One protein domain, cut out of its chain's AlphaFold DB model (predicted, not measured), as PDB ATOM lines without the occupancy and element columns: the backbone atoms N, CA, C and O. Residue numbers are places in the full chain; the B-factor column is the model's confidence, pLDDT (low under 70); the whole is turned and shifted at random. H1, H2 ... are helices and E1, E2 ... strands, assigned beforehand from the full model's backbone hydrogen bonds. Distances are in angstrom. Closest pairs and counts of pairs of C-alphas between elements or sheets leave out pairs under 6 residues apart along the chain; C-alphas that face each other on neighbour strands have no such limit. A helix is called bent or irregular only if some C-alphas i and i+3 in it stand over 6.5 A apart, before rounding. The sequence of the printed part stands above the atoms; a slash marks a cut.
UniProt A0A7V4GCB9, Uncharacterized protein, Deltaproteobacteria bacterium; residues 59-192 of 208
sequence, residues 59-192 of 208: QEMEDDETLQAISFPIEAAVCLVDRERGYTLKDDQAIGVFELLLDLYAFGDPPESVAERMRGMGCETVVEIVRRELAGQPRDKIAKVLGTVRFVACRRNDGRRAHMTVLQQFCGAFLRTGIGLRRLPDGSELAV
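What this domain is: This is residues 59 to 192 of the 208 residues of an uncharacterized protein of Deltaproteobacteria bacterium (UniProt A0A7V4GCB9). What is the main picture? A compact cluster of helices gathers round the long helix H2, with H5, H6 and H7 packed on it. H3 packs alongside H6, H4 folds back on H3 at one end of the longest axis, and the small hairpin E1 and E2 lies at the other end. What is it made of? There are 134 residues printed, with eight named helices, H1 to H8, then two named strands, E1 and E2, in one antiparallel sheet; the class is mostly helix. The whole is compact, with a radius of gyration of the C-alphas of 14.1 A and spans of 42 by 33 by 29 A.

How they stand to each other: How is the sheet formed? E1, residues 181 to 183, and E2, residues 189 to 191, are an antiparallel hairpin at 148 degrees, with N 182 and O 190 within hydrogen-bond range at 2.8 A. The closest C-alphas of E1 and H8, residues 174 to 177, are those of Leu 181 and Phe 174, 5.6 A apart. What touches the hub? The hub H2, residues 65 to 84, touches H5, residues 124 to 133, with residues 73 to 81 alone, at a shallow tilt of 25 degrees, opposite ways; the closest C-alphas, Ala 77 and Val 126, are 5.0 A apart. With residues 72 to 79 alone it touches H7, residues 162 to 171, closest at the C-alphas of Ala 76 and Cys 171, 5.3 A. H6, residues 139 to 156, touches H2 with residues 142 to 149 alone, at a steep tilt of 58 degrees, closest at the C-alphas of Val 145 and Ser 71, 6.2 A. What else is there? H8 only just touches H2, with 3 pairs of C-alphas within 8 A, and H1, residues 59 to 63, touches it only at the corner. H3, residues 91 to 107, touches H6 at a shallow tilt of 21 degrees, closest at the C-alphas of Ala 106 and Ala 143, 5.1 A, and is a helical hairpin with H4, residues 111 to 121. Every O i to N i+4 pair is within hydrogen-bond range in H1, H3, H5, H6 and H7, against 14 of 16 in H2 and 5 of 7 in H4; H8 is too short for one.

Where its parts are: Where are the anchors? C-alpha 59 begins H1 at (198.891, 151.179, 139.640), and C-alpha 191 ends E2 at (198.067, 134.763, 155.659). How long are the longer helices? H2 measures 28.2 A, H6 25.8 A and H3 22.4 A; H4 is irregular, with C-alphas 113 and 116 7.6 A apart.

The domain as a whole: How large is it? The farthest C-alphas, Ser 113 and Asp 186, are 42.5 A apart. Is it unbroken and confident? The printed part has no cut and no long link; residues 172 to 192 are under pLDDT 70.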
ATOM      1  N   GLN A  59     198.054 150.633 138.572       96.62
ATOM      2  CA  GLN A  59     198.891 151.179 139.640       96.62
ATOM      3  C   GLN A  59     198.101 151.316 140.950       96.62
ATOM      4  O   GLN A  59     198.552 150.841 141.979       96.62
ATOM      5  N   GLU A  60     196.874 151.850 140.909       97.81
ATOM      6  CA  GLU A  60     196.006 151.911 142.101       97.81
ATOM      7  C   GLU A  60     195.732 150.518 142.689       97.81
ATOM      8  O   GLU A  60     195.760 150.345 143.901       97.81
ATOM      9  N   MET A  61     195.494 149.512 141.837       96.38
ATOM     10  CA  MET A  61     195.349 148.120 142.284       96.38
ATOM     11  C   MET A  61     196.632 147.571 142.925       96.38
ATOM     12  O   MET A  61     196.551 146.748 143.830       96.38
ATOM     13  N   GLU A  62     197.810 147.969 142.445       92.75
ATOM     14  CA  GLU A  62     199.109 147.522 142.965       92.75
ATOM     15  C   GLU A  62     199.489 148.217 144.283       92.75
ATOM     16  O   GLU A  62     200.111 147.595 145.143       92.75
ATOM     17  N   ASP A  63     199.043 149.455 144.484       95.75
ATOM     18  CA  ASP A  63     199.385 150.252 145.665       95.75
ATOM     19  C   ASP A  63     198.381 150.099 146.827       95.75
ATOM     20  O   ASP A  63     198.681 150.484 147.956       95.75
ATOM     21  N   ASP A  64     197.186 149.543 146.586       96.50
ATOM     22  CA  ASP A  64     196.120 149.415 147.592       96.50
ATOM     23  C   ASP A  64     195.839 147.946 147.964       96.50
ATOM     24  O   ASP A  64     195.185 147.191 147.235       96.50
ATOM     25  N   GLU A  65     196.264 147.547 149.166       94.69
ATOM     26  CA  GLU A  65     196.039 146.201 149.711       94.69
ATOM     27  C   GLU A  65     194.553 145.820 149.809       94.69
ATOM     28  O   GLU A  65     194.197 144.647 149.671       94.69
ATOM     29  N   THR A  66     193.658 146.789 150.015       96.25
ATOM     30  CA  THR A  66     192.215 146.530 150.097       96.25
ATOM     31  C   THR A  66     191.628 146.200 148.731       96.25
ATOM     32  O   THR A  66     190.744 145.348 148.634       96.25
ATOM     33  N   LEU A  67     192.117 146.841 147.666       96.88
ATOM     34  CA  LEU A  67     191.738 146.493 146.297       96.88
ATOM     35  C   LEU A  67     192.272 145.110 145.929       96.88
ATOM     36  O   LEU A  67     191.543 144.304 145.346       96.88
ATOM     37  N   GLN A  68     193.492 144.794 146.361       94.69
ATOM     38  CA  GLN A  68     194.088 143.474 146.162       94.69
ATOM     39  C   GLN A  68     193.300 142.375 146.871       94.69
ATOM     40  O   GLN A  68     193.034 141.331 146.273       94.69
ATOM     41  N   ALA A  69     192.864 142.627 148.108       93.56
ATOM     42  CA  ALA A  69     192.022 141.711 148.871       93.56
ATOM     43  C   ALA A  69     190.677 141.419 148.179       93.56
ATOM     44  O   ALA A  69     190.120 140.343 148.373       93.56
ATOM     45  N   ILE A  70     190.175 142.335 147.340       97.19
ATOM     46  CA  ILE A  70     188.975 142.116 146.517       97.19
ATOM     47  C   ILE A  70     189.310 141.348 145.233       97.19
ATOM     48  O   ILE A  70     188.582 140.421 144.878       97.19
ATOM     49  N   SER A  71     190.393 141.699 144.529       96.75
ATOM     50  CA  SER A  71     190.780 140.990 143.294       96.75
ATOM     51  C   SER A  71     191.171 139.543 143.551       96.75
ATOM     52  O   SER A  71     190.880 138.665 142.743       96.75
ATOM     53  N   PHE A  72     191.797 139.286 144.697       94.50
ATOM     54  CA  PHE A  72     192.372 137.995 145.019       94.50
ATOM     55  C   PHE A  72     191.360 136.832 144.962       94.50
ATOM     56  O   PHE A  72     191.602 135.893 144.202       94.50
ATOM     57  N   PRO A  73     190.214 136.854 145.675       95.00
ATOM     58  CA  PRO A  73     189.233 135.771 145.597       95.00
ATOM     59  C   PRO A  73     188.630 135.604 144.194       95.00
ATOM     60  O   PRO A  73     188.265 134.489 143.829       95.00
ATOM     61  N   ILE A  74     188.561 136.669 143.388       96.56
ATOM     62  CA  ILE A  74     188.084 136.607 141.998       96.56
ATOM     63  C   ILE A  74     189.066 135.801 141.140       96.56
ATOM     64  O   ILE A  74     188.682 134.822 140.498       96.56
ATOM     65  N   GLU A  75     190.340 136.188 141.149       96.31
ATOM     66  CA  GLU A  75     191.391 135.548 140.353       96.31
ATOM     67  C   GLU A  75     191.679 134.117 140.830       96.31
ATOM     68  O   GLU A  75     191.814 133.196 140.015       96.31
ATOM     69  N   ALA A  76     191.696 133.899 142.148       93.56
ATOM     70  CA  ALA A  76     191.882 132.582 142.749       93.56
ATOM     71  C   ALA A  76     190.743 131.620 142.386       93.56
ATOM     72  O   ALA A  76     191.003 130.465 142.049       93.56
ATOM     73  N   ALA A  77     189.489 132.081 142.383       95.31
ATOM     74  CA  ALA A  77     188.352 131.250 141.997       95.31
ATOM     75  C   ALA A  77     188.418 130.816 140.519       95.31
ATOM     76  O   ALA A  77     188.138 129.658 140.202       95.31
ATOM     77  N   VAL A  78     188.859 131.700 139.618       96.31
ATOM     78  CA  VAL A  78     189.099 131.342 138.208       96.31
ATOM     79  C   VAL A  78     190.246 130.332 138.079       96.31
ATOM     80  O   VAL A  78     190.118 129.349 137.347       96.31
ATOM     81  N   CYS A  79     191.339 130.513 138.829       95.38
ATOM     82  CA  CYS A  79     192.458 129.563 138.845       95.38
ATOM     83  C   CYS A  79     192.054 128.175 139.355       95.38
ATOM     84  O   CYS A  79     192.558 127.170 138.846       95.38
ATOM     85  N   LEU A  80     191.146 128.112 140.336       92.75
ATOM     86  CA  LEU A  80     190.595 126.858 140.848       92.75
ATOM     87  C   LEU A  80     189.852 126.100 139.746       92.75
ATOM     88  O   LEU A  80     190.156 124.935 139.502       92.75
ATOM     89  N   VAL A  81     188.950 126.775 139.029       93.25
ATOM     90  CA  VAL A  81     188.200 126.157 137.925       93.25
ATOM     91  C   VAL A  81     189.120 125.738 136.777       93.25
ATOM     92  O   VAL A  81     188.946 124.659 136.213       93.25
ATOM     93  N   ASP A  82     190.137 126.533 136.436       95.38
ATOM     94  CA  ASP A  82     191.130 126.133 135.431       95.38
ATOM     95  C   ASP A  82     191.890 124.865 135.855       95.38
ATOM     96  O   ASP A  82     192.073 123.953 135.046       95.38
ATOM     97  N   ARG A  83     192.267 124.751 137.135       92.38
ATOM     98  CA  ARG A  83     192.913 123.549 137.681       92.38
ATOM     99  C   ARG A  83     191.993 122.330 137.638       92.38
ATOM    100  O   ARG A  83     192.444 121.261 137.233       92.38
ATOM    101  N   GLU A  84     190.725 122.472 138.020       91.12
ATOM    102  CA  GLU A  84     189.722 121.396 137.934       91.12
ATOM    103  C   GLU A  84     189.533 120.898 136.491       91.12
ATOM    104  O   GLU A  84     189.218 119.730 136.266       91.12
ATOM    105  N   ARG A  85     189.809 121.757 135.505       92.56
ATOM    106  CA  ARG A  85     189.791 121.440 134.068       92.56
ATOM    107  C   ARG A  85     191.139 120.997 133.508       92.56
ATOM    108  O   ARG A  85     191.315 120.969 132.289       92.56
ATOM    109  N   GLY A  86     192.107 120.683 134.367       94.06
ATOM    110  CA  GLY A  86     193.430 120.234 133.943       94.06
ATOM    111  C   GLY A  86     194.240 121.312 133.223       94.06
ATOM    112  O   GLY A  86     194.994 120.989 132.312       94.06
ATOM    113  N   TYR A  87     194.085 122.579 133.616       94.69
ATOM    114  CA  TYR A  87     194.797 123.722 133.040       94.69
ATOM    115  C   TYR A  87     194.515 123.904 131.541       94.69
ATOM    116  O   TYR A  87     195.436 124.030 130.731       94.69
ATOM    117  N   THR A  88     193.229 123.926 131.168       95.38
ATOM    118  CA  THR A  88     192.776 124.081 129.768       95.38
ATOM    119  C   THR A  88     191.959 125.347 129.480       95.38
ATOM    120  O   THR A  88     191.753 125.678 128.313       95.38
ATOM    121  N   LEU A  89     191.563 126.112 130.506       95.25
ATOM    122  CA  LEU A  89     190.864 127.393 130.375       95.25
ATOM    123  C   LEU A  89     191.691 128.462 129.630       95.25
ATOM    124  O   LEU A  89     192.801 128.812 130.028       95.25
ATOM    125  N   LYS A  90     191.177 128.978 128.520       96.38
ATOM    126  CA  LYS A  90     191.830 130.028 127.723       96.38
ATOM    127  C   LYS A  90     191.508 131.432 128.240       96.38
ATOM    128  O   LYS A  90     190.564 131.620 129.005       96.38
ATOM    129  N   ASP A  91     192.277 132.422 127.794       96.31
ATOM    130  CA  ASP A  91     192.100 133.818 128.215       96.31
ATOM    131  C   ASP A  91     190.718 134.374 127.817       96.31
ATOM    132  O   ASP A  91     190.099 135.089 128.600       96.31
ATOM    133  N   ASP A  92     190.184 133.996 126.651       96.06
ATOM    134  CA  ASP A  92     188.828 134.358 126.207       96.06
ATOM    135  C   ASP A  92     187.735 133.783 127.123       96.06
ATOM    136  O   ASP A  92     186.762 134.464 127.449       96.06
ATOM    137  N   GLN A  93     187.923 132.556 127.608       95.75
ATOM    138  CA  GLN A  93     187.031 131.937 128.584       95.75
ATOM    139  C   GLN A  93     187.114 132.645 129.943       95.75
ATOM    140  O   GLN A  93     186.076 132.883 130.558       95.75
ATOM    141  N   ALA A  94     188.314 133.029 130.395       96.88
ATOM    142  CA  ALA A  94     188.497 133.795 131.632       96.88
ATOM    143  C   ALA A  94     187.824 135.174 131.547       96.88
ATOM    144  O   ALA A  94     187.081 135.558 132.450       96.88
ATOM    145  N   ILE A  95     188.008 135.881 130.427       97.75
ATOM    146  CA  ILE A  95     187.327 137.150 130.139       97.75
ATOM    147  C   ILE A  95     185.810 136.968 130.202       97.75
ATOM    148  O   ILE A  95     185.133 137.757 130.860       97.75
ATOM    149  N   GLY A  96     185.281 135.895 129.607       96.88
ATOM    150  CA  GLY A  96     183.856 135.572 129.669       96.88
ATOM    151  C   GLY A  96     183.329 135.397 131.099       96.88
ATOM    152  O   GLY A  96     182.200 135.811 131.379       96.88
ATOM    153  N   VAL A  97     184.140 134.841 132.010       97.88
ATOM    154  CA  VAL A  97     183.829 134.741 133.449       97.88
ATOM    155  C   VAL A  97     183.828 136.116 134.116       97.88
ATOM    156  O   VAL A  97     182.885 136.428 134.841       97.88
ATOM    157  N   PHE A  98     184.822 136.965 133.849       98.25
ATOM    158  CA  PHE A  98     184.853 138.322 134.407       98.25
ATOM    159  C   PHE A  98     183.677 139.174 133.924       98.25
ATOM    160  O   PHE A  98     183.077 139.894 134.715       98.25
ATOM    161  N   GLU A  99     183.298 139.060 132.654       97.88
ATOM    162  CA  GLU A  99     182.118 139.728 132.100       97.88
ATOM    163  C   GLU A  99     180.820 139.241 132.747       97.88
ATOM    164  O   GLU A  99     179.948 140.050 133.045       97.88
ATOM    165  N   LEU A 100     180.713 137.942 133.035       97.44
ATOM    166  CA  LEU A 100     179.567 137.393 133.758       97.44
ATOM    167  C   LEU A 100     179.480 137.952 135.184       97.44
ATOM    168  O   LEU A 100     178.399 138.298 135.656       97.44
ATOM    169  N   LEU A 101     180.617 138.084 135.872       98.12
ATOM    170  CA  LEU A 101     180.663 138.743 137.176       98.12
ATOM    171  C   LEU A 101     180.318 140.239 137.057       98.12
ATOM    172  O   LEU A 101     179.613 140.771 137.908       98.12
ATOM    173  N   LEU A 102     180.738 140.930 135.995       98.25
ATOM    174  CA  LEU A 102     180.338 142.321 135.750       98.25
ATOM    175  C   LEU A 102     178.832 142.459 135.502       98.25
ATOM    176  O   LEU A 102     178.239 143.419 135.986       98.25
ATOM    177  N   ASP A 103     178.184 141.503 134.839       96.44
ATOM    178  CA  ASP A 103     176.719 141.481 134.725       96.44
ATOM    179  C   ASP A 103     176.068 141.469 136.120       96.44
ATOM    180  O   ASP A 103     175.219 142.311 136.438       96.44
ATOM    181  N   LEU A 104     176.573 140.605 137.004       96.75
ATOM    182  CA  LEU A 104     176.085 140.462 138.375       96.75
ATOM    183  C   LEU A 104     176.379 141.658 139.280       96.75
ATOM    184  O   LEU A 104     175.540 141.974 140.118       96.75
ATOM    185  N   TYR A 105     177.544 142.305 139.159       97.69
ATOM    186  CA  TYR A 105     178.006 143.352 140.087       97.69
ATOM    187  C   TYR A 105     177.897 144.768 139.511       97.69
ATOM    188  O   TYR A 105     177.433 145.663 140.214       97.69
ATOM    189  N   ALA A 106     178.214 144.994 138.238       97.19
ATOM    190  CA  ALA A 106     178.099 146.309 137.605       97.19
ATOM    191  C   ALA A 106     176.682 146.582 137.076       97.19
ATOM    192  O   ALA A 106     176.142 147.659 137.319       97.19
ATOM    193  N   PHE A 107     176.059 145.614 136.393       95.44
ATOM    194  CA  PHE A 107     174.804 145.861 135.665       95.44
ATOM    195  C   PHE A 107     173.517 145.610 136.450       95.44
ATOM    196  O   PHE A 107     172.467 146.091 136.033       95.44
ATOM    197  N   GLY A 108     173.574 144.923 137.589       95.19
ATOM    198  CA  GLY A 108     172.362 144.665 138.382       95.19
ATOM    199  C   GLY A 108     171.721 143.319 138.109       95.19
ATOM    200  O   GLY A 108     170.699 143.031 138.725       95.19
ATOM    201  N   ASP A 109     172.288 142.519 137.206       94.50
ATOM    202  CA  ASP A 109     171.597 141.351 136.687       94.50
ATOM    203  C   ASP A 109     171.390 140.315 137.810       94.50
ATOM    204  O   ASP A 109     172.321 140.023 138.573       94.50
ATOM    205  N   PRO A 110     170.166 139.779 137.961       93.81
ATOM    206  CA  PRO A 110     169.897 138.759 138.960       93.81
ATOM    207  C   PRO A 110     170.604 137.441 138.579       93.81
ATOM    208  O   PRO A 110     170.725 137.130 137.395       93.81
ATOM    209  N   PRO A 111     171.061 136.621 139.543       92.12
ATOM    210  CA  PRO A 111     171.745 135.352 139.260       92.12
ATOM    211  C   PRO A 111     170.988 134.428 138.299       92.12
ATOM    212  O   PRO A 111     171.589 133.723 137.490       92.12
ATOM    213  N   GLU A 112     169.661 134.458 138.357       92.50
ATOM    214  CA  GLU A 112     168.769 133.670 137.521       92.50
ATOM    215  C   GLU A 112     168.884 134.046 136.039       92.50
ATOM    216  O   GLU A 112     168.805 133.163 135.183       92.50
ATOM    217  N   SER A 113     169.126 135.325 135.714       89.62
ATOM    218  CA  SER A 113     169.242 135.774 134.319       89.62
ATOM    219  C   SER A 113     170.556 135.349 133.663       89.62
ATOM    220  O   SER A 113     170.619 135.249 132.438       89.62
ATOM    221  N   VAL A 114     171.593 135.060 134.456       92.62
ATOM    222  CA  VAL A 114     172.903 134.603 133.961       92.62
ATOM    223  C   VAL A 114     173.133 133.102 134.160       92.62
ATOM    224  O   VAL A 114     174.135 132.575 133.679       92.62
ATOM    225  N   ALA A 115     172.212 132.386 134.812       92.56
ATOM    226  CA  ALA A 115     172.388 130.990 135.217       92.56
ATOM    227  C   ALA A 115     172.709 130.036 134.052       92.56
ATOM    228  O   ALA A 115     173.552 129.151 134.188       92.56
ATOM    229  N   GLU A 116     172.071 130.214 132.892       90.88
ATOM    230  CA  GLU A 116     172.348 129.378 131.716       90.88
ATOM    231  C   GLU A 116     173.745 129.641 131.145       90.88
ATOM    232  O   GLU A 116     174.479 128.708 130.824       90.88
ATOM    233  N   ARG A 117     174.161 130.912 131.098       92.25
ATOM    234  CA  ARG A 117     175.515 131.294 130.682       92.25
ATOM    235  C   ARG A 117     176.561 130.759 131.665       92.25
ATOM    236  O   ARG A 117     177.588 130.251 131.223       92.25
ATOM    237  N   MET A 118     176.282 130.812 132.971       93.81
ATOM    238  CA  MET A 118     177.138 130.227 134.009       93.81
ATOM    239  C   MET A 118     177.352 128.728 133.781       93.81
ATOM    240  O   MET A 118     178.501 128.291 133.758       93.81
ATOM    241  N   ARG A 119     176.267 127.970 133.548       93.94
ATOM    242  CA  ARG A 119     176.317 126.527 133.249       93.94
ATOM    243  C   ARG A 119     177.077 126.221 131.968       93.94
ATOM    244  O   ARG A 119     177.956 125.364 131.965       93.94
ATOM    245  N   GLY A 120     176.786 126.945 130.887       92.25
ATOM    246  CA  GLY A 120     177.468 126.762 129.603       92.25
ATOM    247  C   GLY A 120     178.973 127.033 129.685       92.25
ATOM    248  O   GLY A 120     179.767 126.379 129.014       92.25
ATOM    249  N   MET A 121     179.377 127.967 130.549       92.81
ATOM    250  CA  MET A 121     180.782 128.247 130.840       92.81
ATOM    251  C   MET A 121     181.381 127.311 131.892       92.81
ATOM    252  O   MET A 121     182.607 127.242 131.972       92.81
ATOM    253  N   GLY A 122     180.558 126.603 132.677       94.38
ATOM    254  CA  GLY A 122     180.909 125.763 133.828       94.38
ATOM    255  C   GLY A 122     181.638 126.525 134.944       94.38
ATOM    256  O   GLY A 122     182.650 126.048 135.466       94.38
ATOM    257  N   CYS A 123     181.223 127.765 135.211       95.06
ATOM    258  CA  CYS A 123     181.879 128.673 136.157       95.06
ATOM    259  C   CYS A 123     181.045 128.947 137.419       95.06
ATOM    260  O   CYS A 123     181.260 129.952 138.096       95.06
ATOM    261  N   GLU A 124     180.083 128.085 137.742       95.88
ATOM    262  CA  GLU A 124     179.189 128.234 138.893       95.88
ATOM    263  C   GLU A 124     179.978 128.376 140.196       95.88
ATOM    264  O   GLU A 124     179.737 129.302 140.970       95.88
ATOM    265  N   THR A 125     181.004 127.538 140.370       93.12
ATOM    266  CA  THR A 125     181.927 127.593 141.511       93.12
ATOM    267  C   THR A 125     182.604 128.959 141.647       93.12
ATOM    268  O   THR A 125     182.796 129.427 142.768       93.12
ATOM    269  N   VAL A 126     182.930 129.638 140.536       95.81
ATOM    270  CA  VAL A 126     183.536 130.981 140.591       95.81
ATOM    271  C   VAL A 126     182.566 131.970 141.218       95.81
ATOM    272  O   VAL A 126     182.926 132.690 142.145       95.81
ATOM    273  N   VAL A 127     181.321 131.982 140.740       96.19
ATOM    274  CA  VAL A 127     180.293 132.902 141.234       96.19
ATOM    275  C   VAL A 127     179.975 132.631 142.703       96.19
ATOM    276  O   VAL A 127     179.853 133.577 143.475       96.19
ATOM    277  N   GLU A 128     179.881 131.361 143.111       94.81
ATOM    278  CA  GLU A 128     179.677 130.988 144.516       94.81
ATOM    279  C   GLU A 128     180.790 131.524 145.425       94.81
ATOM    280  O   GLU A 128     180.498 132.174 146.430       94.81
ATOM    281  N   ILE A 129     182.056 131.277 145.065       93.69
ATOM    282  CA  ILE A 129     183.212 131.726 145.851       93.69
ATOM    283  C   ILE A 129     183.224 133.251 145.925       93.69
ATOM    284  O   ILE A 129     183.254 133.804 147.019       93.69
ATOM    285  N   VAL A 130     183.120 133.942 144.790       95.94
ATOM    286  CA  VAL A 130     183.166 135.410 144.750       95.94
ATOM    287  C   VAL A 130     182.039 136.029 145.582       95.94
ATOM    288  O   VAL A 130     182.290 136.952 146.355       95.94
ATOM    289  N   ARG A 131     180.811 135.499 145.504       95.94
ATOM    290  CA  ARG A 131     179.684 136.002 146.311       95.94
ATOM    291  C   ARG A 131     179.896 135.797 147.803       95.94
ATOM    292  O   ARG A 131     179.541 136.684 148.571       95.94
ATOM    293  N   ARG A 132     180.449 134.651 148.206       95.25
ATOM    294  CA  ARG A 132     180.728 134.345 149.612       95.25
ATOM    295  C   ARG A 132     181.850 135.223 150.159       95.25
ATOM    296  O   ARG A 132     181.648 135.897 151.162       95.25
ATOM    297  N   GLU A 133     183.002 135.236 149.491       94.81
ATOM    298  CA  GLU A 133     184.200 135.946 149.962       94.81
ATOM    299  C   GLU A 133     184.019 137.472 149.938       94.81
ATOM    300  O   GLU A 133     184.594 138.181 150.760       94.81
ATOM    301  N   LEU A 134     183.195 137.998 149.024       96.25
ATOM    302  CA  LEU A 134     182.976 139.440 148.867       96.25
ATOM    303  C   LEU A 134     181.626 139.930 149.410       96.25
ATOM    304  O   LEU A 134     181.241 141.063 149.125       96.25
ATOM    305  N   ALA A 135     180.900 139.126 150.196       95.31
ATOM    306  CA  ALA A 135     179.556 139.470 150.681       95.31
ATOM    307  C   ALA A 135     179.490 140.801 151.461       95.31
ATOM    308  O   ALA A 135     178.467 141.479 151.436       95.31
ATOM    309  N   GLY A 136     180.578 141.183 152.140       95.31
ATOM    310  CA  GLY A 136     180.676 142.431 152.907       95.31
ATOM    311  C   GLY A 136     181.260 143.625 152.144       95.31
ATOM    312  O   GLY A 136     181.409 144.695 152.730       95.31
ATOM    313  N   GLN A 137     181.636 143.463 150.873       97.81
ATOM    314  CA  GLN A 137     182.312 144.511 150.105       97.81
ATOM    315  C   GLN A 137     181.314 145.370 149.311       97.81
ATOM    316  O   GLN A 137     180.335 144.841 148.772       97.81
ATOM    317  N   PRO A 138     181.554 146.690 149.174       97.88
ATOM    318  CA  PRO A 138     180.716 147.553 148.351       97.88
ATOM    319  C   PRO A 138     180.682 147.085 146.896       97.88
ATOM    320  O   PRO A 138     181.713 146.858 146.259       97.88
ATOM    321  N   ARG A 139     179.470 146.961 146.356       97.50
ATOM    322  CA  ARG A 139     179.221 146.426 145.016       97.50
ATOM    323  C   ARG A 139     179.918 147.226 143.908       97.50
ATOM    324  O   ARG A 139     180.422 146.634 142.957       97.50
ATOM    325  N   ASP A 140     179.978 148.548 144.039       97.94
ATOM    326  CA  ASP A 140     180.675 149.445 143.112       97.94
ATOM    327  C   ASP A 140     182.199 149.234 143.138       97.94
ATOM    328  O   ASP A 140     182.843 149.243 142.087       97.94
ATOM    329  N   LYS A 141     182.768 148.971 144.321       98.31
ATOM    330  CA  LYS A 141     184.190 148.652 144.492       98.31
ATOM    331  C   LYS A 141     184.531 147.319 143.821       98.31
ATOM    332  O   LYS A 141     185.485 147.260 143.050       98.31
ATOM    333  N   ILE A 142     183.702 146.286 144.020       98.44
ATOM    334  CA  ILE A 142     183.846 144.987 143.334       98.44
ATOM    335  C   ILE A 142     183.774 145.169 141.812       98.44
ATOM    336  O   ILE A 142     184.626 144.655 141.091       98.44
ATOM    337  N   ALA A 143     182.792 145.930 141.317       98.31
ATOM    338  CA  ALA A 143     182.624 146.187 139.889       98.31
ATOM    339  C   ALA A 143     183.850 146.879 139.265       98.31
ATOM    340  O   ALA A 143     184.304 146.467 138.198       98.31
ATOM    341  N   LYS A 144     184.430 147.881 139.940       98.56
ATOM    342  CA  LYS A 144     185.647 148.561 139.467       98.56
ATOM    343  C   LYS A 144     186.865 147.640 139.446       98.56
ATOM    344  O   LYS A 144     187.617 147.676 138.475       98.56
ATOM    345  N   VAL A 145     187.040 146.806 140.475       98.62
ATOM    346  CA  VAL A 145     188.120 145.804 140.527       98.62
ATOM    347  C   VAL A 145     187.966 144.792 139.391       98.62
ATOM    348  O   VAL A 145     188.915 144.560 138.647       98.62
ATOM    349  N   LEU A 146     186.760 144.252 139.186       98.50
ATOM    350  CA  LEU A 146     186.448 143.378 138.051       98.50
ATOM    351  C   LEU A 146     186.737 144.051 136.706       98.50
ATOM    352  O   LEU A 146     187.293 143.417 135.812       98.50
ATOM    353  N   GLY A 147     186.406 145.338 136.566       98.25
ATOM    354  CA  GLY A 147     186.730 146.129 135.380       98.25
ATOM    355  C   GLY A 147     188.237 146.206 135.126       98.25
ATOM    356  O   GLY A 147     188.680 146.057 133.984       98.25
ATOM    357  N   THR A 148     189.046 146.371 136.175       98.44
ATOM    358  CA  THR A 148     190.511 146.369 136.064       98.44
ATOM    359  C   THR A 148     191.061 144.985 135.719       98.44
ATOM    360  O   THR A 148     191.862 144.880 134.787       98.44
ATOM    361  N   VAL A 149     190.599 143.924 136.389       98.00
ATOM    362  CA  VAL A 149     191.012 142.534 136.111       98.00
ATOM    363  C   VAL A 149     190.669 142.149 134.668       98.00
ATOM    364  O   VAL A 149     191.543 141.701 133.924       98.00
ATOM    365  N   ARG A 150     189.435 142.426 134.219       98.00
ATOM    366  CA  ARG A 150     189.016 142.222 132.823       98.00
ATOM    367  C   ARG A 150     189.903 143.001 131.857       98.00
ATOM    368  O   ARG A 150     190.351 142.437 130.866       98.00
ATOM    369  N   PHE A 151     190.176 144.279 132.124       97.62
ATOM    370  CA  PHE A 151     191.034 145.091 131.258       97.62
ATOM    371  C   PHE A 151     192.435 144.481 131.096       97.62
ATOM    372  O   PHE A 151     192.951 144.405 129.977       97.62
ATOM    373  N   VAL A 152     193.044 144.021 132.193       96.88
ATOM    374  CA  VAL A 152     194.354 143.355 132.161       96.88
ATOM    375  C   VAL A 152     194.282 142.048 131.371       96.88
ATOM    376  O   VAL A 152     195.172 141.792 130.557       96.88
ATOM    377  N   ALA A 153     193.223 141.257 131.565       96.44
ATOM    378  CA  ALA A 153     192.988 140.025 130.819       96.44
ATOM    379  C   ALA A 153     192.866 140.292 129.310       96.44
ATOM    380  O   ALA A 153     193.598 139.697 128.522       96.44
ATOM    381  N   CYS A 154     192.032 141.256 128.907       96.44
ATOM    382  CA  CYS A 154     191.860 141.661 127.511       96.44
ATOM    383  C   CYS A 154     193.175 142.125 126.876       96.44
ATOM    384  O   CYS A 154     193.485 141.731 125.756       96.44
ATOM    385  N   ARG A 155     193.979 142.926 127.590       95.75
ATOM    386  CA  ARG A 155     195.272 143.411 127.084       95.75
ATOM    387  C   ARG A 155     196.288 142.283 126.867       95.75
ATOM    388  O   ARG A 155     197.157 142.409 126.010       95.75
ATOM    389  N   ARG A 156     196.216 141.220 127.671       93.31
ATOM    390  CA  ARG A 156     197.116 140.058 127.596       93.31
ATOM    391  C   ARG A 156     196.593 138.947 126.686       93.31
ATOM    392  O   ARG A 156     197.353 138.032 126.395       93.31
ATOM    393  N   ASN A 157     195.338 139.023 126.251       93.25
ATOM    394  CA  ASN A 157     194.713 138.004 125.427       93.25
ATOM    395  C   ASN A 157     195.326 137.984 124.020       93.25
ATOM    396  O   ASN A 157     195.026 138.824 123.175       93.25
ATOM    397  N   ASP A 158     196.160 136.982 123.767       90.50
ATOM    398  CA  ASP A 158     196.733 136.663 122.456       90.50
ATOM    399  C   ASP A 158     195.984 135.509 121.755       90.50
ATOM    400  O   ASP A 158     196.476 134.918 120.790       90.50
ATOM    401  N   GLY A 159     194.797 135.152 122.261       84.75
ATOM    402  CA  GLY A 159     194.014 133.990 121.842       84.75
ATOM    403  C   GLY A 159     194.465 132.669 122.477       84.75
ATOM    404  O   GLY A 159     193.947 131.608 122.110       84.75
ATOM    405  N   ARG A 160     195.434 132.701 123.402       92.19
ATOM    406  CA  ARG A 160     195.966 131.519 124.091       92.19
ATOM    407  C   ARG A 160     195.691 131.604 125.598       92.19
ATOM    408  O   ARG A 160     194.539 131.706 126.013       92.19
ATOM    409  N   ARG A 161     196.732 131.423 126.413       94.81
ATOM    410  CA  ARG A 161     196.688 131.292 127.879       94.81
ATOM    411  C   ARG A 161     197.692 132.232 128.552       94.81
ATOM    412  O   ARG A 161     198.251 131.887 129.595       94.81
ATOM    413  N   ALA A 162     198.032 133.353 127.925       94.44
ATOM    414  CA  ALA A 162     199.060 134.251 128.436       94.44
ATOM    415  C   ALA A 162     198.629 134.873 129.772       94.44
ATOM    416  O   ALA A 162     199.397 134.861 130.736       94.44
ATOM    417  N   HIS A 163     197.384 135.344 129.866       94.31
ATOM    418  CA  HIS A 163     196.825 135.849 131.117       94.31
ATOM    419  C   HIS A 163     196.658 134.735 132.154       94.31
ATOM    420  O   HIS A 163     197.113 134.892 133.286       94.31
ATOM    421  N   MET A 164     196.095 133.587 131.771       95.38
ATOM    422  CA  MET A 164     195.913 132.462 132.694       95.38
ATOM    423  C   MET A 164     197.233 131.929 133.258       95.38
ATOM    424  O   MET A 164     197.297 131.574 134.432       95.38
ATOM    425  N   THR A 165     198.305 131.911 132.465       94.06
ATOM    426  CA  THR A 165     199.641 131.517 132.943       94.06
ATOM    427  C   THR A 165     200.135 132.461 134.036       94.06
ATOM    428  O   THR A 165     200.654 132.003 135.050       94.06
ATOM    429  N   VAL A 166     199.928 133.766 133.856       92.38
ATOM    430  CA  VAL A 166     200.264 134.783 134.857       92.38
ATOM    431  C   VAL A 166     199.418 134.588 136.115       92.38
ATOM    432  O   VAL A 166     199.980 134.456 137.197       92.38
ATOM    433  N   LEU A 167     198.092 134.472 135.989       91.56
ATOM    434  CA  LEU A 167     197.216 134.240 137.142       91.56
ATOM    435  C   LEU A 167     197.614 132.987 137.933       91.56
ATOM    436  O   LEU A 167     197.684 133.027 139.157       91.56
ATOM    437  N   GLN A 168     197.950 131.886 137.259       90.62
ATOM    438  CA  GLN A 168     198.381 130.657 137.930       90.62
ATOM    439  C   GLN A 168     199.719 130.813 138.672       90.62
ATOM    440  O   GLN A 168     199.923 130.155 139.690       90.62
ATOM    441  N   GLN A 169     200.625 131.684 138.217       87.88
ATOM    442  CA  GLN A 169     201.872 131.964 138.940       87.88
ATOM    443  C   GLN A 169     201.620 132.706 140.259       87.88
ATOM    444  O   GLN A 169     202.266 132.394 141.258       87.88
ATOM    445  N   PHE A 170     200.668 133.643 140.274       84.00
ATOM    446  CA  PHE A 170     200.358 134.457 141.454       84.00
ATOM    447  C   PHE A 170     199.346 133.786 142.396       84.00
ATOM    448  O   PHE A 170     199.576 133.697 143.601       84.00
ATOM    449  N   CYS A 171     198.246 133.261 141.858       84.81
ATOM    450  CA  CYS A 171     197.139 132.686 142.627       84.81
ATOM    451  C   CYS A 171     197.205 131.154 142.733       84.81
ATOM    452  O   CYS A 171     196.663 130.573 143.673       84.81
ATOM    453  N   GLY A 172     197.865 130.463 141.799       67.19
ATOM    454  CA  GLY A 172     197.906 128.994 141.774       67.19
ATOM    455  C   GLY A 172     198.732 128.374 142.908       67.19
ATOM    456  O   GLY A 172     198.453 127.247 143.325       67.19
ATOM    457  N   ALA A 173     199.705 129.111 143.455       60.75
ATOM    458  CA  ALA A 173     200.465 128.697 144.636       60.75
ATOM    459  C   ALA A 173     199.572 128.579 145.885       60.75
ATOM    460  O   ALA A 173     199.677 127.606 146.631       60.75
ATOM    461  N   PHE A 174     198.626 129.506 146.048       61.03
ATOM    462  CA  PHE A 174     197.723 129.585 147.195       61.03
ATOM    463  C   PHE A 174     196.788 128.370 147.310       61.03
ATOM    464  O   PHE A 174     196.550 127.836 148.390       61.03
ATOM    465  N   LEU A 175     196.276 127.873 146.180       56.75
ATOM    466  CA  LEU A 175     195.356 126.726 146.157       56.75
ATOM    467  C   LEU A 175     196.056 125.373 146.372       56.75
ATOM    468  O   LEU A 175     195.388 124.339 146.473       56.75
ATOM    469  N   ARG A 176     197.395 125.329 146.371       53.28
ATOM    470  CA  ARG A 176     198.160 124.095 146.614       53.28
ATOM    471  C   ARG A 176     198.388 123.825 148.095       53.28
ATOM    472  O   ARG A 176     198.458 122.660 148.469       53.28
ATOM    473  N   THR A 177     198.500 124.863 148.913       51.41
ATOM    474  CA  THR A 177     198.882 124.745 150.325       51.41
ATOM    475  C   THR A 177     197.699 124.526 151.260       51.41
ATOM    476  O   THR A 177     197.919 124.140 152.402       51.41
ATOM    477  N   GLY A 178     196.456 124.783 150.829       46.81
ATOM    478  CA  GLY A 178     195.260 124.711 151.693       46.81
ATOM    479  C   GLY A 178     195.214 125.784 152.792       46.81
ATOM    480  O   GLY A 178     194.169 126.045 153.368       46.81
ATOM    481  N   ILE A 179     196.343 126.445 153.032       48.34
ATOM    482  CA  ILE A 179     196.522 127.625 153.860       48.34
ATOM    483  C   ILE A 179     196.603 128.797 152.902       48.34
ATOM    484  O   ILE A 179     197.380 128.752 151.939       48.34
ATOM    485  N   GLY A 180     195.807 129.828 153.165       50.94
ATOM    486  CA  GLY A 180     195.772 130.996 152.321       50.94
ATOM    487  C   GLY A 180     197.023 131.859 152.450       50.94
ATOM    488  O   GLY A 180     196.983 132.918 153.042       50.94
ATOM    489  N   LEU A 181     198.156 131.425 151.909       47.66
ATOM    490  CA  LEU A 181     199.385 132.212 151.904       47.66
ATOM    491  C   LEU A 181     199.505 132.937 150.567       47.66
ATOM    492  O   LEU A 181     199.695 132.328 149.513       47.66
ATOM    493  N   ARG A 182     199.353 134.259 150.601       52.97
ATOM    494  CA  ARG A 182     199.638 135.135 149.471       52.97
ATOM    495  C   ARG A 182     201.138 135.393 149.434       52.97
ATOM    496  O   ARG A 182     201.672 135.999 150.355       52.97
ATOM    497  N   ARG A 183     201.803 134.972 148.359       49.56
ATOM    498  CA  ARG A 183     203.203 135.325 148.120       49.56
ATOM    499  C   ARG A 183     203.276 136.763 147.604       49.56
ATOM    500  O   ARG A 183     202.692 137.068 146.564       49.56
ATOM    501  N   LEU A 184     203.933 137.640 148.348       55.22
ATOM    502  CA  LEU A 184     204.160 139.031 147.978       55.22
ATOM    503  C   LEU A 184     205.290 139.133 146.930       55.22
ATOM    504  O   LEU A 184     206.064 138.183 146.766       55.22
ATOM    505  N   PRO A 185     205.393 140.255 146.184       45.06
ATOM    506  CA  PRO A 185     206.413 140.440 145.142       45.06
ATOM    507  C   PRO A 185     207.859 140.307 145.645       45.06
ATOM    508  O   PRO A 185     208.752 139.961 144.876       45.06
ATOM    509  N   ASP A 186     208.082 140.548 146.937       59.28
ATOM    510  CA  ASP A 186     209.364 140.409 147.634       59.28
ATOM    511  C   ASP A 186     209.672 138.968 148.092       59.28
ATOM    512  O   ASP A 186     210.728 138.699 148.663       59.28
ATOM    513  N   GLY A 187     208.763 138.024 147.826       59.44
ATOM    514  CA  GLY A 187     208.890 136.614 148.181       59.44
ATOM    515  C   GLY A 187     208.362 136.242 149.568       59.44
ATOM    516  O   GLY A 187     208.368 135.048 149.883       59.44
ATOM    517  N   SER A 188     207.887 137.202 150.367       56.91
ATOM    518  CA  SER A 188     207.277 136.949 151.678       56.91
ATOM    519  C   SER A 188     205.852 136.384 151.562       56.91
ATOM    520  O   SER A 188     205.239 136.435 150.495       56.91
ATOM    521  N   GLU A 189     205.322 135.785 152.634       55.78
ATOM    522  CA  GLU A 189     204.008 135.123 152.644       55.78
ATOM    523  C   GLU A 189     203.048 135.807 153.632       55.78
ATOM    524  O   GLU A 189     203.345 135.922 154.819       55.78
ATOM    525  N   LEU A 190     201.877 136.242 153.153       54.56
ATOM    526  CA  LEU A 190     200.810 136.845 153.956       54.56
ATOM    527  C   LEU A 190     199.653 135.853 154.130       54.56
ATOM    528  O   LEU A 190     199.103 135.368 153.143       54.56
ATOM    529  N   ALA A 191     199.239 135.587 155.370       52.00
ATOM    530  CA  ALA A 191     198.067 134.763 155.659       52.00
ATOM    531  C   ALA A 191     196.763 135.518 155.330       52.00
ATOM    532  O   ALA A 191     196.304 136.371 156.083       52.00
ATOM    533  N   VAL A 192     196.155 135.190 154.198       54.59
ATOM    534  CA  VAL A 192     194.767 135.490 153.839       54.59
ATOM    535  C   VAL A 192     193.911 134.317 154.332       54.59
ATOM    536  O   VAL A 192     194.348 133.171 154.284       54.59
TER     537      VAL A 192